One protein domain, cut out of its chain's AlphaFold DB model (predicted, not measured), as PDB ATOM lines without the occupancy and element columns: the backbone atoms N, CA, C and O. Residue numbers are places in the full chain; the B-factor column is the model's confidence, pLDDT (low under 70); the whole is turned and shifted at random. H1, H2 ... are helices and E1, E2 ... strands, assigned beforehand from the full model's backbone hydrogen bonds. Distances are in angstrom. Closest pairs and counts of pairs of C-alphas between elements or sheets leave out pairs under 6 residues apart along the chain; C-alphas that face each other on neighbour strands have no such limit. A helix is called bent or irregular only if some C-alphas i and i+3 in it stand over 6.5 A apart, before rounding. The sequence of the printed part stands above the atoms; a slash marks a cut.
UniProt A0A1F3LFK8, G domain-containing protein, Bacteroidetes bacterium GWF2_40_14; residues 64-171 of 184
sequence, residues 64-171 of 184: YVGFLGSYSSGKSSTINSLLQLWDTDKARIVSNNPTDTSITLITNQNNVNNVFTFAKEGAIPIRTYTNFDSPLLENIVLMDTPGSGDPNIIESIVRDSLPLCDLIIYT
ATOM      1  N   TYR A  64      -5.799  11.719   7.326       89.25
ATOM      2  CA  TYR A  64      -5.057  12.763   6.627       89.25
ATOM      3  C   TYR A  64      -3.704  12.247   6.132       89.25
ATOM      4  O   TYR A  64      -2.888  11.762   6.915       89.25
ATOM      5  N   VAL A  65      -3.437  12.407   4.834       92.62
ATOM      6  CA  VAL A  65      -2.176  12.010   4.190       92.62
ATOM      7  C   VAL A  65      -1.471  13.239   3.621       92.62
ATOM      8  O   VAL A  65      -1.921  13.801   2.627       92.62
ATOM      9  N   GLY A  66      -0.358  13.647   4.225       90.50
ATOM     10  CA  GLY A  66       0.451  14.782   3.777       90.50
ATOM     11  C   GLY A  66       1.518  14.383   2.763       90.50
ATOM     12  O   GLY A  66       2.370  13.552   3.061       90.50
ATOM     13  N   PHE A  67       1.519  15.008   1.586       89.81
ATOM     14  CA  PHE A  67       2.589  14.894   0.595       89.81
ATOM     15  C   PHE A  67       3.601  16.019   0.790       89.81
ATOM     16  O   PHE A  67       3.278  17.190   0.592       89.81
ATOM     17  N   LEU A  68       4.835  15.661   1.140       86.56
ATOM     18  CA  LEU A  68       5.964  16.570   1.339       86.56
ATOM     19  C   LEU A  68       7.073  16.297   0.332       86.56
ATOM     20  O   LEU A  68       7.225  15.185  -0.158       86.56
ATOM     21  N   GLY A  69       7.891  17.306   0.065       81.44
ATOM     22  CA  GLY A  69       9.090  17.159  -0.748       81.44
ATOM     23  C   GLY A  69       9.436  18.444  -1.478       81.44
ATOM     24  O   GLY A  69       8.599  19.341  -1.626       81.44
ATOM     25  N   SER A  70      10.662  18.511  -1.989       77.56
ATOM     26  CA  SER A  70      11.166  19.659  -2.742       77.56
ATOM     27  C   SER A  70      10.338  19.943  -3.998       77.56
ATOM     28  O   SER A  70       9.450  19.181  -4.405       77.56
ATOM     29  N   TYR A  71      10.601  21.080  -4.624       76.19
ATOM     30  CA  TYR A  71       9.983  21.413  -5.893       76.19
ATOM     31  C   TYR A  71      10.292  20.346  -6.974       76.19
ATOM     32  O   TYR A  71      11.385  19.784  -6.999       76.19
ATOM     33  N   SER A  72       9.307  20.001  -7.815       76.25
ATOM     34  CA  SER A  72       9.394  18.922  -8.827       76.25
ATOM     35  C   SER A  72       9.789  17.520  -8.316       76.25
ATOM     36  O   SER A  72      10.203  16.672  -9.098       76.25
ATOM     37  N   SER A  73       9.612  17.221  -7.023       82.00
ATOM     38  CA  SER A  73       9.891  15.887  -6.446       82.00
ATOM     39  C   SER A  73       8.857  14.800  -6.778       82.00
ATOM     40  O   SER A  73       9.045  13.646  -6.406       82.00
ATOM     41  N   GLY A  74       7.770  15.145  -7.476       85.62
ATOM     42  CA  GLY A  74       6.755  14.184  -7.919       85.62
ATOM     43  C   GLY A  74       5.494  14.085  -7.051       85.62
ATOM     44  O   GLY A  74       4.697  13.180  -7.286       85.62
ATOM     45  N   LYS A  75       5.262  15.006  -6.101       88.69
ATOM     46  CA  LYS A  75       4.027  15.071  -5.280       88.69
ATOM     47  C   LYS A  75       2.746  15.032  -6.125       88.69
ATOM     48  O   LYS A  75       2.011  14.048  -6.087       88.69
ATOM     49  N   SER A  76       2.542  16.049  -6.967       88.62
ATOM     50  CA  SER A  76       1.366  16.173  -7.839       88.62
ATOM     51  C   SER A  76       1.223  14.990  -8.803       88.62
ATOM     52  O   SER A  76       0.123  14.483  -9.000       88.62
ATOM     53  N   SER A  77       2.334  14.495  -9.362       90.00
ATOM     54  CA  SER A  77       2.335  13.325 -10.254       90.00
ATOM     55  C   SER A  77       1.913  12.041  -9.537       90.00
ATOM     56  O   SER A  77       1.208  11.211 -10.114       90.00
ATOM     57  N   THR A  78       2.325  11.879  -8.277       91.56
ATOM     58  CA  THR A  78       1.927  10.739  -7.441       91.56
ATOM     59  C   THR A  78       0.436  10.805  -7.143       91.56
ATOM     60  O   THR A  78      -0.253   9.805  -7.312       91.56
ATOM     61  N   ILE A  79      -0.086  11.986  -6.796       91.50
ATOM     62  CA  ILE A  79      -1.522  12.199  -6.567       91.50
ATOM     63  C   ILE A  79      -2.332  11.912  -7.837       91.50
ATOM     64  O   ILE A  79      -3.307  11.166  -7.773       91.50
ATOM     65  N   ASN A  80      -1.916  12.437  -8.994       91.44
ATOM     66  CA  ASN A  80      -2.597  12.179 -10.266       91.44
ATOM     67  C   ASN A  80      -2.649  10.688 -10.594       91.44
ATOM     68  O   ASN A  80      -3.681  10.190 -11.035       91.44
ATOM     69  N   SER A  81      -1.552   9.971 -10.352       92.12
ATOM     70  CA  SER A  81      -1.483   8.527 -10.589       92.12
ATOM     71  C   SER A  81      -2.352   7.748  -9.601       92.12
ATOM     72  O   SER A  81      -3.083   6.849 -10.007       92.12
ATOM     73  N   LEU A  82      -2.313   8.121  -8.319       91.38
ATOM     74  CA  LEU A  82      -3.078   7.484  -7.249       91.38
ATOM     75  C   LEU A  82      -4.590   7.625  -7.459       91.38
ATOM     76  O   LEU A  82      -5.339   6.681  -7.227       91.38
ATOM     77  N   LEU A  83      -5.026   8.801  -7.908       90.62
ATOM     78  CA  LEU A  83      -6.431   9.126  -8.136       90.62
ATOM     79  C   LEU A  83      -6.882   8.920  -9.591       90.62
ATOM     80  O   LEU A  83      -8.026   9.228  -9.907       90.62
ATOM     81  N   GLN A  84      -6.006   8.407 -10.464       90.81
ATOM     82  CA  GLN A  84      -6.268   8.197 -11.896       90.81
ATOM     83  C   GLN A  84      -6.790   9.460 -12.609       90.81
ATOM     84  O   GLN A  84      -7.706   9.406 -13.422       90.81
ATOM     85  N   LEU A  85      -6.202  10.617 -12.295       88.69
ATOM     86  CA  LEU A  85      -6.636  11.923 -12.807       88.69
ATOM     87  C   LEU A  85      -5.977  12.311 -14.127       88.69
ATOM     88  O   LEU A  85      -6.308  13.364 -14.669       88.69
ATOM     89  N   TRP A  86      -5.026  11.522 -14.627       88.25
ATOM     90  CA  TRP A  86      -4.394  11.795 -15.916       88.25
ATOM     91  C   TRP A  86      -5.454  11.926 -17.014       88.25
ATOM     92  O   TRP A  86      -6.449  11.208 -17.012       88.25
ATOM     93  N   ASP A  87      -5.259  12.902 -17.900       87.81
ATOM     94  CA  ASP A  87      -6.183  13.239 -18.990       87.81
ATOM     95  C   ASP A  87      -7.578  13.736 -18.551       87.81
ATOM     96  O   ASP A  87      -8.482  13.871 -19.374       87.81
ATOM     97  N   THR A  88      -7.752  14.077 -17.268       86.88
ATOM     98  CA  THR A  88      -8.960  14.738 -16.748       86.88
ATOM     99  C   THR A  88      -8.738  16.234 -16.528       86.88
ATOM    100  O   THR A  88      -7.617  16.705 -16.333       86.88
ATOM    101  N   ASP A  89      -9.830  16.995 -16.472       85.00
ATOM    102  CA  ASP A  89      -9.849  18.410 -16.079       85.00
ATOM    103  C   ASP A  89      -9.437  18.645 -14.612       85.00
ATOM    104  O   ASP A  89      -9.145  19.772 -14.212       85.00
ATOM    105  N   LYS A  90      -9.384  17.574 -13.813       83.94
ATOM    106  CA  LYS A  90      -9.014  17.579 -12.392       83.94
ATOM    107  C   LYS A  90      -7.553  17.212 -12.143       83.94
ATOM    108  O   LYS A  90      -7.133  17.197 -10.984       83.94
ATOM    109  N   ALA A  91      -6.780  16.911 -13.189       85.81
ATOM    110  CA  ALA A  91      -5.362  16.613 -13.054       85.81
ATOM    111  C   ALA A  91      -4.626  17.786 -12.391       85.81
ATOM    112  O   ALA A  91      -4.713  18.937 -12.826       85.81
ATOM    113  N   ARG A  92      -3.856  17.496 -11.340       84.25
ATOM    114  CA  ARG A  92      -2.952  18.468 -10.719       84.25
ATOM    115  C   ARG A  92      -1.896  18.876 -11.739       84.25
ATOM    116  O   ARG A  92      -1.322  18.022 -12.420       84.25
ATOM    117  N   ILE A  93      -1.605  20.173 -11.806       79.62
ATOM    118  CA  ILE A  93      -0.557  20.700 -12.680       79.62
ATOM    119  C   ILE A  93       0.787  20.128 -12.222       79.62
ATOM    120  O   ILE A  93       1.204  20.300 -11.076       79.62
ATOM    121  N   VAL A  94       1.474  19.465 -13.146       72.38
ATOM    122  CA  VAL A  94       2.858  19.025 -12.977       72.38
ATOM    123  C   VAL A  94       3.707  19.965 -13.815       72.38
ATOM    124  O   VAL A  94       3.708  19.885 -15.039       72.38
ATOM    125  N   SER A  95       4.373  20.916 -13.169       61.94
ATOM    126  CA  SER A  95       5.264  21.854 -13.855       61.94
ATOM    127  C   SER A  95       6.635  21.884 -13.191       61.94
ATOM    128  O   SER A  95       6.842  21.203 -12.187       61.94
ATOM    129  N   ASN A  96       7.550  22.660 -13.790       51.50
ATOM    130  CA  ASN A  96       8.866  22.987 -13.239       51.50
ATOM    131  C   ASN A  96       8.973  24.440 -12.707       51.50
ATOM    132  O   ASN A  96      10.063  24.861 -12.326       51.50
ATOM    133  N   ASN A  97       7.862  25.187 -12.634       48.97
ATOM    134  CA  ASN A  97       7.787  26.449 -11.889       48.97
ATOM    135  C   ASN A  97       6.942  26.344 -10.595       48.97
ATOM    136  O   ASN A  97       5.849  25.763 -10.631       48.97
ATOM    137  N   PRO A  98       7.400  26.906  -9.454       49.78
ATOM    138  CA  PRO A  98       6.644  26.918  -8.198       49.78
ATOM    139  C   PRO A  98       5.285  27.570  -8.437       49.78
ATOM    140  O   PRO A  98       5.183  28.767  -8.679       49.78
ATOM    141  N   THR A  99       4.250  26.739  -8.474       49.97
ATOM    142  CA  THR A  99       2.910  27.122  -8.942       49.97
ATOM    143  C   THR A  99       1.910  27.179  -7.802       49.97
ATOM    144  O   THR A  99       0.949  27.939  -7.878       49.97
ATOM    145  N   ASP A 100       2.186  26.476  -6.705       56.31
ATOM    146  CA  ASP A 100       1.338  26.485  -5.529       56.31
ATOM    147  C   ASP A 100       2.047  27.234  -4.403       56.31
ATOM    148  O   ASP A 100       3.092  26.819  -3.914       56.31
ATOM    149  N   THR A 101       1.478  28.366  -4.000       66.81
ATOM    150  CA  THR A 101       1.765  29.034  -2.719       66.81
ATOM    151  C   THR A 101       0.749  28.629  -1.654       66.81
ATOM    152  O   THR A 101       0.713  29.221  -0.583       66.81
ATOM    153  N   SER A 102      -0.104  27.647  -1.960       77.06
ATOM    154  CA  SER A 102      -1.202  27.181  -1.120       77.06
ATOM    155  C   SER A 102      -1.099  25.691  -0.845       77.06
ATOM    156  O   SER A 102      -0.756  24.922  -1.742       77.06
ATOM    157  N   ILE A 103      -1.500  25.272   0.351       82.50
ATOM    158  CA  ILE A 103      -1.751  23.858   0.642       82.50
ATOM    159  C   ILE A 103      -3.073  23.467  -0.019       82.50
ATOM    160  O   ILE A 103      -4.072  24.179   0.101       82.50
ATOM    161  N   THR A 104      -3.087  22.340  -0.723       86.75
ATOM    162  CA  THR A 104      -4.290  21.827  -1.383       86.75
ATOM    163  C   THR A 104      -4.776  20.569  -0.679       86.75
ATOM    164  O   THR A 104      -4.069  19.569  -0.640       86.75
ATOM    165  N   LEU A 105      -5.993  20.603  -0.146       88.56
ATOM    166  CA  LEU A 105      -6.681  19.442   0.407       88.56
ATOM    167  C   LEU A 105      -7.551  18.809  -0.678       88.56
ATOM    168  O   LEU A 105      -8.287  19.509  -1.366       88.56
ATOM    169  N   ILE A 106      -7.479  17.493  -0.829       90.62
ATOM    170  CA  ILE A 106      -8.196  16.716  -1.840       90.62
ATOM    171  C   ILE A 106      -8.980  15.626  -1.118       90.62
ATOM    172  O   ILE A 106      -8.395  14.797  -0.419       90.62
ATOM    173  N   THR A 107     -10.302  15.620  -1.268       91.25
ATOM    174  CA  THR A 107     -11.169  14.608  -0.645       91.25
ATOM    175  C   THR A 107     -12.498  14.443  -1.392       91.25
ATOM    176  O   THR A 107     -12.772  15.134  -2.376       91.25
ATOM    177  N   ASN A 108     -13.345  13.527  -0.925       89.44
ATOM    178  CA  ASN A 108     -14.709  13.364  -1.408       89.44
ATOM    179  C   ASN A 108     -15.603  14.554  -0.992       89.44
ATOM    180  O   ASN A 108     -15.434  15.139   0.078       89.44
ATOM    181  N   GLN A 109     -16.597  14.900  -1.819       86.62
ATOM    182  CA  GLN A 109     -17.553  15.982  -1.544       86.62
ATOM    183  C   GLN A 109     -18.316  15.793  -0.223       86.62
ATOM    184  O   GLN A 109     -18.609  16.772   0.462       86.62
ATOM    185  N   ASN A 110     -18.592  14.547   0.165       85.81
ATOM    186  CA  ASN A 110     -19.294  14.230   1.411       85.81
ATOM    187  C   ASN A 110     -18.490  14.619   2.661       85.81
ATOM    188  O   ASN A 110     -19.072  14.848   3.718       85.81
ATOM    189  N   ASN A 111     -17.168  14.752   2.526       83.62
ATOM    190  CA  ASN A 111     -16.275  15.058   3.634       83.62
ATOM    191  C   ASN A 111     -16.068  16.558   3.835       83.62
ATOM    192  O   ASN A 111     -15.531  16.930   4.865       83.62
ATOM    193  N   VAL A 112     -16.498  17.435   2.917       81.19
ATOM    194  CA  VAL A 112     -16.179  18.881   2.950       81.19
ATOM    195  C   VAL A 112     -16.488  19.542   4.288       81.19
ATOM    196  O   VAL A 112     -15.689  20.338   4.765       81.19
ATOM    197  N   ASN A 113     -17.623  19.202   4.898       76.75
ATOM    198  CA  ASN A 113     -18.037  19.785   6.176       76.75
ATOM    199  C   ASN A 113     -17.213  19.267   7.365       76.75
ATOM    200  O   ASN A 113     -17.175  19.916   8.405       76.75
ATOM    201  N   ASN A 114     -16.578  18.106   7.202       74.69
ATOM    202  CA  ASN A 114     -15.758  17.437   8.210       74.69
ATOM    203  C   ASN A 114     -14.259  17.660   7.961       74.69
ATOM    204  O   ASN A 114     -13.446  17.452   8.859       74.69
ATOM    205  N   VAL A 115     -13.879  18.080   6.748       76.19
ATOM    206  CA  VAL A 115     -12.529  18.537   6.454       76.19
ATOM    207  C   VAL A 115     -12.293  19.773   7.285       76.19
ATOM    208  O   VAL A 115     -12.983  20.780   7.145       76.19
ATOM    209  N   PHE A 116     -11.259  19.704   8.104       68.44
ATOM    210  CA  PHE A 116     -10.772  20.863   8.813       68.44
ATOM    211  C   PHE A 116     -10.583  22.071   7.912       68.44
ATOM    212  O   PHE A 116      -9.680  22.133   7.072       68.44
ATOM    213  N   THR A 117     -11.390  23.087   8.167       58.47
ATOM    214  CA  THR A 117     -11.016  24.457   7.880       58.47
ATOM    215  C   THR A 117      -9.930  24.817   8.873       58.47
ATOM    216  O   THR A 117     -10.212  25.117  10.030       58.47
ATOM    217  N   PHE A 118      -8.676  24.778   8.426       56.97
ATOM    218  CA  PHE A 118      -7.603  25.469   9.124       56.97
ATOM    219  C   PHE A 118      -8.088  26.891   9.386       56.97
ATOM    220  O   PHE A 118      -8.316  27.669   8.452       56.97
ATOM    221  N   ALA A 119      -8.347  27.198  10.656       41.53
ATOM    222  CA  ALA A 119      -8.630  28.556  11.058       41.53
ATOM    223  C   ALA A 119      -7.472  29.406  10.529       41.53
ATOM    224  O   ALA A 119      -6.310  29.039  10.688       41.53
ATOM    225  N   LYS A 120      -7.819  30.472   9.803       45.38
ATOM    226  CA  LYS A 120      -6.909  31.447   9.198       45.38
ATOM    227  C   LYS A 120      -5.892  31.956  10.224       45.38
ATOM    228  O   LYS A 120      -6.107  33.011  10.798       45.38
ATOM    229  N   GLU A 121      -4.797  31.253  10.445       42.53
ATOM    230  CA  GLU A 121      -3.677  31.763  11.232       42.53
ATOM    231  C   GLU A 121      -2.418  30.980  10.858       42.53
ATOM    232  O   GLU A 121      -1.890  30.156  11.591       42.53
ATOM    233  N   GLY A 122      -1.989  31.224   9.622       50.16
ATOM    234  CA  GLY A 122      -0.756  30.735   9.024       50.16
ATOM    235  C   GLY A 122      -0.565  31.427   7.677       50.16
ATOM    236  O   GLY A 122      -1.538  31.704   6.976       50.16
ATOM    237  N   ALA A 123       0.676  31.751   7.313       57.34
ATOM    238  CA  ALA A 123       1.018  32.544   6.125       57.34
ATOM    239  C   ALA A 123       0.600  31.904   4.779       57.34
ATOM    240  O   ALA A 123       0.732  32.534   3.729       57.34
ATOM    241  N   ILE A 124       0.105  30.660   4.798       68.06
ATOM    242  CA  ILE A 124      -0.126  29.838   3.613       68.06
ATOM    243  C   ILE A 124      -1.633  29.608   3.420       68.06
ATOM    244  O   ILE A 124      -2.269  28.966   4.256       68.06
ATOM    245  N   PRO A 125      -2.232  30.098   2.320       72.94
ATOM    246  CA  PRO A 125      -3.634  29.841   2.012       72.94
ATOM    247  C   PRO A 125      -3.897  28.347   1.797       72.94
ATOM    248  O   PRO A 125      -3.060  27.630   1.251       72.94
ATOM    249  N   ILE A 126      -5.090  27.886   2.172       78.12
ATOM    250  CA  ILE A 126      -5.501  26.487   2.012       78.12
ATOM    251  C   ILE A 126      -6.710  26.409   1.095       78.12
ATOM    252  O   ILE A 126      -7.645  27.204   1.208       78.12
ATOM    253  N   ARG A 127      -6.671  25.468   0.153       82.38
ATOM    254  CA  ARG A 127      -7.728  25.241  -0.832       82.38
ATOM    255  C   ARG A 127      -8.214  23.810  -0.737       82.38
ATOM    256  O   ARG A 127      -7.404  22.895  -0.803       82.38
ATOM    257  N   THR A 128      -9.523  23.618  -0.654       84.25
ATOM    258  CA  THR A 128     -10.128  22.284  -0.668       84.25
ATOM    259  C   THR A 128     -10.716  22.012  -2.044       84.25
ATOM    260  O   THR A 128     -11.549  22.772  -2.531       84.25
ATOM    261  N   TYR A 129     -10.265  20.931  -2.667       85.62
ATOM    262  CA  TYR A 129     -10.758  20.415  -3.931       85.62
ATOM    263  C   TYR A 129     -11.555  19.146  -3.661       85.62
ATOM    264  O   TYR A 129     -11.113  18.258  -2.928       85.62
ATOM    265  N   THR A 130     -12.714  19.052  -4.301       84.06
ATOM    266  CA  THR A 130     -13.668  17.956  -4.124       84.06
ATOM    267  C   THR A 130     -14.244  17.493  -5.458       84.06
ATOM    268  O   THR A 130     -13.717  17.821  -6.520       84.06
ATOM    269  N   ASN A 131     -15.320  16.701  -5.416       81.94
ATOM    270  CA  ASN A 131     -15.944  16.066  -6.578       81.94
ATOM    271  C   ASN A 131     -15.026  15.064  -7.289       81.94
ATOM    272  O   ASN A 131     -15.108  14.897  -8.503       81.94
ATOM    273  N   PHE A 132     -14.152  14.391  -6.549       84.50
ATOM    274  CA  PHE A 132     -13.377  13.270  -7.067       84.50
ATOM    275  C   PHE A 132     -14.181  11.979  -6.936       84.50
ATOM    276  O   PHE A 132     -14.678  11.671  -5.852       84.50
ATOM    277  N   ASP A 133     -14.287  11.229  -8.030       80.56
ATOM    278  CA  ASP A 133     -14.914   9.909  -8.045       80.56
ATOM    279  C   ASP A 133     -13.841   8.848  -7.771       80.56
ATOM    280  O   ASP A 133     -13.278   8.237  -8.675       80.56
ATOM    281  N   SER A 134     -13.443   8.741  -6.502       84.62
ATOM    282  CA  SER A 134     -12.442   7.772  -6.061       84.62
ATOM    283  C   SER A 134     -12.849   7.173  -4.716       84.62
ATOM    284  O   SER A 134     -12.926   7.921  -3.733       84.62
ATOM    285  N   PRO A 135     -13.041   5.841  -4.627       86.69
ATOM    286  CA  PRO A 135     -13.324   5.158  -3.362       86.69
ATOM    287  C   PRO A 135     -12.242   5.390  -2.301       86.69
ATOM    288  O   PRO A 135     -12.516   5.375  -1.106       86.69
ATOM    289  N   LEU A 136     -11.004   5.668  -2.731       88.56
ATOM    290  CA  LEU A 136      -9.901   5.992  -1.830       88.56
ATOM    291  C   LEU A 136     -10.219   7.210  -0.950       88.56
ATOM    292  O   LEU A 136      -9.803   7.259   0.202       88.56
ATOM    293  N   LEU A 137     -10.960   8.185  -1.478       90.62
ATOM    294  CA  LEU A 137     -11.228   9.455  -0.807       90.62
ATOM    295  C   LEU A 137     -12.456   9.422   0.110       90.62
ATOM    296  O   LEU A 137     -12.785  10.455   0.689       90.62
ATOM    297  N   GLU A 138     -13.128   8.275   0.270       88.25
ATOM    298  CA  GLU A 138     -14.309   8.151   1.137       88.25
ATOM    299  C   GLU A 138     -14.016   8.561   2.582       88.25
ATOM    300  O   GLU A 138     -14.806   9.284   3.175       88.25
ATOM    301  N   ASN A 139     -12.855   8.176   3.119       88.12
ATOM    302  CA  ASN A 139     -12.427   8.525   4.481       88.12
ATOM    303  C   ASN A 139     -11.010   9.118   4.514       88.12
ATOM    304  O   ASN A 139     -10.354   9.101   5.554       88.12
ATOM    305  N   ILE A 140     -10.511   9.600   3.371       90.75
ATOM    306  CA  ILE A 140      -9.148  10.120   3.237       90.75
ATOM    307  C   ILE A 140      -9.176  11.572   2.769       90.75
ATOM    308  O   ILE A 140      -9.940  11.957   1.878       90.75
ATOM    309  N   VAL A 141      -8.291  12.370   3.357       90.75
ATOM    310  CA  VAL A 141      -7.946  13.710   2.888       90.75
ATOM    311  C   VAL A 141      -6.480  13.693   2.476       90.75
ATOM    312  O   VAL A 141      -5.598  13.514   3.315       90.75
ATOM    313  N   LEU A 142      -6.202  13.878   1.185       92.00
ATOM    314  CA  LEU A 142      -4.832  14.080   0.717       92.00
ATOM    315  C   LEU A 142      -4.491  15.561   0.850       92.00
ATOM    316  O   LEU A 142      -5.247  16.418   0.401       92.00
ATOM    317  N   MET A 143      -3.354  15.863   1.449       89.19
ATOM    318  CA  MET A 143      -2.828  17.208   1.596       89.19
ATOM    319  C   MET A 143      -1.598  17.343   0.702       89.19
ATOM    320  O   MET A 143      -0.532  16.822   1.017       89.19
ATOM    321  N   ASP A 144      -1.747  18.038  -0.421       87.88
ATOM    322  CA  ASP A 144      -0.635  18.403  -1.291       87.88
ATOM    323  C   ASP A 144      -0.024  19.716  -0.805       87.88
ATOM    324  O   ASP A 144      -0.684  20.762  -0.783       87.88
ATOM    325  N   THR A 145       1.228  19.653  -0.365       84.19
ATOM    326  CA  THR A 145       1.937  20.817   0.160       84.19
ATOM    327  C   THR A 145       2.746  21.490  -0.944       84.19
ATOM    328  O   THR A 145       3.271  20.820  -1.842       84.19
ATOM    329  N   PRO A 146       2.891  22.822  -0.909       78.56
ATOM    330  CA  PRO A 146       3.703  23.500  -1.896       78.56
ATOM    331  C   PRO A 146       5.167  23.075  -1.740       78.56
ATOM    332  O   PRO A 146       5.753  23.141  -0.659       78.56
ATOM    333  N   GLY A 147       5.775  22.625  -2.839       71.69
ATOM    334  CA  GLY A 147       7.213  22.383  -2.877       71.69
ATOM    335  C   GLY A 147       7.937  23.719  -2.915       71.69
ATOM    336  O   GLY A 147       8.061  24.300  -3.988       71.69
ATOM    337  N   SER A 148       8.390  24.214  -1.767       64.31
ATOM    338  CA  SER A 148       9.133  25.470  -1.690       64.31
ATOM    339  C   SER A 148      10.604  25.220  -1.377       64.31
ATOM    340  O   SER A 148      10.933  24.288  -0.652       64.31
ATOM    341  N   GLY A 149      11.483  26.054  -1.933       62.50
ATOM    342  CA  GLY A 149      12.847  26.227  -1.427       62.50
ATOM    343  C   GLY A 149      12.930  27.275  -0.311       62.50
ATOM    344  O   GLY A 149      14.001  27.461   0.250       62.50
ATOM    345  N   ASP A 150      11.824  27.967  -0.009       67.00
ATOM    346  CA  ASP A 150      11.727  28.961   1.063       67.00
ATOM    347  C   ASP A 150      11.593  28.261   2.427       67.00
ATOM    348  O   ASP A 150      10.570  27.602   2.676       67.00
ATOM    349  N   PRO A 151      12.580  28.422   3.327       69.62
ATOM    350  CA  PRO A 151      12.545  27.842   4.664       69.62
ATOM    351  C   PRO A 151      11.318  28.255   5.480       69.62
ATOM    352  O   PRO A 151      10.795  27.430   6.223       69.62
ATOM    353  N   ASN A 152      10.802  29.478   5.309       70.25
ATOM    354  CA  ASN A 152       9.671  29.980   6.100       70.25
ATOM    355  C   ASN A 152       8.362  29.257   5.748       70.25
ATOM    356  O   ASN A 152       7.525  28.983   6.613       70.25
ATOM    357  N   ILE A 153       8.186  28.924   4.464       72.31
ATOM    358  CA  ILE A 153       7.024  28.168   3.978       72.31
ATOM    359  C   ILE A 153       7.107  26.725   4.477       72.31
ATOM    360  O   ILE A 153       6.121  26.198   4.991       72.31
ATOM    361  N   ILE A 154       8.287  26.101   4.380       75.50
ATOM    362  CA  ILE A 154       8.520  24.744   4.894       75.50
ATOM    363  C   ILE A 154       8.246  24.698   6.398       75.50
ATOM    364  O   ILE A 154       7.514  23.828   6.860       75.50
ATOM    365  N   GLU A 155       8.792  25.644   7.157       75.19
ATOM    366  CA  GLU A 155       8.612  25.716   8.602       75.19
ATOM    367  C   GLU A 155       7.138  25.881   8.989       75.19
ATOM    368  O   GLU A 155       6.663  25.208   9.904       75.19
ATOM    369  N   SER A 156       6.388  26.706   8.254       74.19
ATOM    370  CA  SER A 156       4.946  26.866   8.466       74.19
ATOM    371  C   SER A 156       4.182  25.562   8.204       74.19
ATOM    372  O   SER A 156       3.378  25.145   9.032       74.19
ATOM    373  N   ILE A 157       4.480  24.852   7.109       77.56
ATOM    374  CA  ILE A 157       3.862  23.547   6.805       77.56
ATOM    375  C   ILE A 157       4.186  22.527   7.900       77.56
ATOM    376  O   ILE A 157       3.294  21.824   8.379       77.56
ATOM    377  N   VAL A 158       5.457  22.456   8.307       77.00
ATOM    378  CA  VAL A 158       5.939  21.508   9.318       77.00
ATOM    379  C   VAL A 158       5.272  21.740  10.666       77.00
ATOM    380  O   VAL A 158       4.924  20.778  11.345       77.00
ATOM    381  N   ARG A 159       5.082  22.998  11.054       73.94
ATOM    382  CA  ARG A 159       4.522  23.347  12.360       73.94
ATOM    383  C   ARG A 159       2.993  23.323  12.390       73.94
ATOM    384  O   ARG A 159       2.438  22.904  13.402       73.94
ATOM    385  N   ASP A 160       2.320  23.729  11.314       74.00
ATOM    386  CA  ASP A 160       0.862  23.933  11.337       74.00
ATOM    387  C   ASP A 160       0.085  22.798  10.676       74.00
ATOM    388  O   ASP A 160      -1.036  22.501  11.070       74.00
ATOM    389  N   SER A 161       0.658  22.155   9.657       75.94
ATOM    390  CA  SER A 161      -0.080  21.218   8.798       75.94
ATOM    391  C   SER A 161       0.311  19.762   9.023       75.94
ATOM    392  O   SER A 161      -0.553  18.883   9.034       75.94
ATOM    393  N   LEU A 162       1.597  19.485   9.258       78.31
ATOM    394  CA  LEU A 162       2.061  18.117   9.507       78.31
ATOM    395  C   LEU A 162       1.528  17.477  10.787       78.31
ATOM    396  O   LEU A 162       1.207  16.292  10.717       78.31
ATOM    397  N   PRO A 163       1.359  18.190  11.918       79.19
ATOM    398  CA  PRO A 163       0.803  17.573  13.124       79.19
ATOM    399  C   PRO A 163      -0.629  17.053  12.949       79.19
ATOM    400  O   PRO A 163      -1.099  16.261  13.760       79.19
ATOM    401  N   LEU A 164      -1.331  17.495  11.902       76.94
ATOM    402  CA  LEU A 164      -2.684  17.044  11.583       76.94
ATOM    403  C   LEU A 164      -2.702  15.796  10.693       76.94
ATOM    404  O   LEU A 164      -3.746  15.146  10.590       76.94
ATOM    405  N   CYS A 165      -1.576  15.464  10.054       85.12
ATOM    406  CA  CYS A 165      -1.447  14.310   9.172       85.12
ATOM    407  C   CYS A 165      -1.289  13.017   9.980       85.12
ATOM    408  O   CYS A 165      -0.482  12.944  10.903       85.12
ATOM    409  N   ASP A 166      -2.020  11.977   9.584       87.06
ATOM    410  CA  ASP A 166      -1.890  10.626  10.138       87.06
ATOM    411  C   ASP A 166      -0.808   9.820   9.395       87.06
ATOM    412  O   ASP A 166      -0.173   8.931   9.959       87.06
ATOM    413  N   LEU A 167      -0.563  10.163   8.124       90.88
ATOM    414  CA  LEU A 167       0.519   9.628   7.300       90.88
ATOM    415  C   LEU A 167       1.227  10.763   6.560       90.88
ATOM    416  O   LEU A 167       0.587  11.651   6.004       90.88
ATOM    417  N   ILE A 168       2.554  10.691   6.490       91.19
ATOM    418  CA  ILE A 168       3.372  11.597   5.686       91.19
ATOM    419  C   ILE A 168       4.053  10.791   4.583       91.19
ATOM    420  O   ILE A 168       4.787   9.840   4.854       91.19
ATOM    421  N   ILE A 169       3.828  11.192   3.334       91.75
ATOM    422  CA  ILE A 169       4.509  10.677   2.149       91.75
ATOM    423  C   ILE A 169       5.530  11.725   1.713       91.75
ATOM    424  O   ILE A 169       5.178  12.779   1.183       91.75
ATOM    425  N   TYR A 170       6.807  11.431   1.939       88.44
ATOM    426  CA  TYR A 170       7.902  12.297   1.519       88.44
ATOM    427  C   TYR A 170       8.418  11.867   0.142       88.44
ATOM    428  O   TYR A 170       9.008  10.797  -0.003       88.44
ATOM    429  N   THR A 171       8.191  12.687  -0.881       86.06
ATOM    430  CA  THR A 171       8.656  12.433  -2.247       86.06
ATOM    431  C   THR A 171      10.051  13.011  -2.455       86.06
ATOM    432  O   THR A 171      10.302  14.187  -2.175       86.06
TER     433      THR A 171
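Overview. This is residues 64 to 171 of the 184 residues of the protein "G domain-containing protein" of Bacteroidetes bacterium GWF2_40_14 (UniProt A0A1F3LFK8). What does the domain look like? A twisted sheet of five short strands stands between two helices, H1 over one face and H3 over the other, and long loops, residues 83 to 102 and 107 to 125, lead into and out of E2. What is it made of? The 108 printed residues, with 48 in named elements, under half, hold E1 H1 E2 E3 H2 E4 H3 E5, class mixed; the mixed sheet's order is E3 E2 E4 E1 E5. It is compact, with a radius of gyration of the C-alphas of 13.1 A and spans of 35 by 30 by 21 A.

Along the chain. Where are the strands? E1, residues 64 to 68, 12.8 A long, begins at C-alpha 64 (-5.057, 12.763, 6.627); E2 is 103 to 106, E3 126 to 129, E4 140 to 144, and E5 167 to 170, ending at C-alpha 170 (7.902, 12.297, 1.519). Where are the helices? H1 is 75 to 82, H2 135 to 138, and H3 151 to 164, 19.9 A long and only just irregular: C-alphas 160 and 163 are 6.6 A apart.

Arrangement. How do the strands pair? E2 and E4 are antiparallel, with N 104 and O 144 2.9 A apart; parallel are E3 and E2, N 127 to O 103 2.9 A, E4 and E1, N 67 to O 143 2.8 A, and E1 and E5, N 66 to O 167 2.8 A. Where do the helices lie? H1, height over the sheet 9.6 A, closest C-alphas to E1 Lys 75 and Phe 67, 6.1 A, and H3, height 9.4 A, closest C-alphas to E1 Leu 162 and Gly 66, 6.8 A, run along the strands on opposite faces; H2 is not on the sheet. E4, H3, E5 form a split strand-helix-strand unit, two same-way strands joined through a helix with E1 between them, its crossover right-handed. Are the helix backbones closed? In H1 every O i to N i+4 pair is within hydrogen-bond range, in H3 7 of 10; H2 is too short for one.

Size, cuts and confidence. How far does it reach? The two C-alphas farthest apart, those of Asp 87 and Glu 121, are 35.5 A apart, and the printed part has no cut. Which links are long, and where is confidence low? H1 to E2 and E2 to E3 are long; residues 95 to 101, 116 to 124 and 148 to 151 of the model are under 70 in pLDDT.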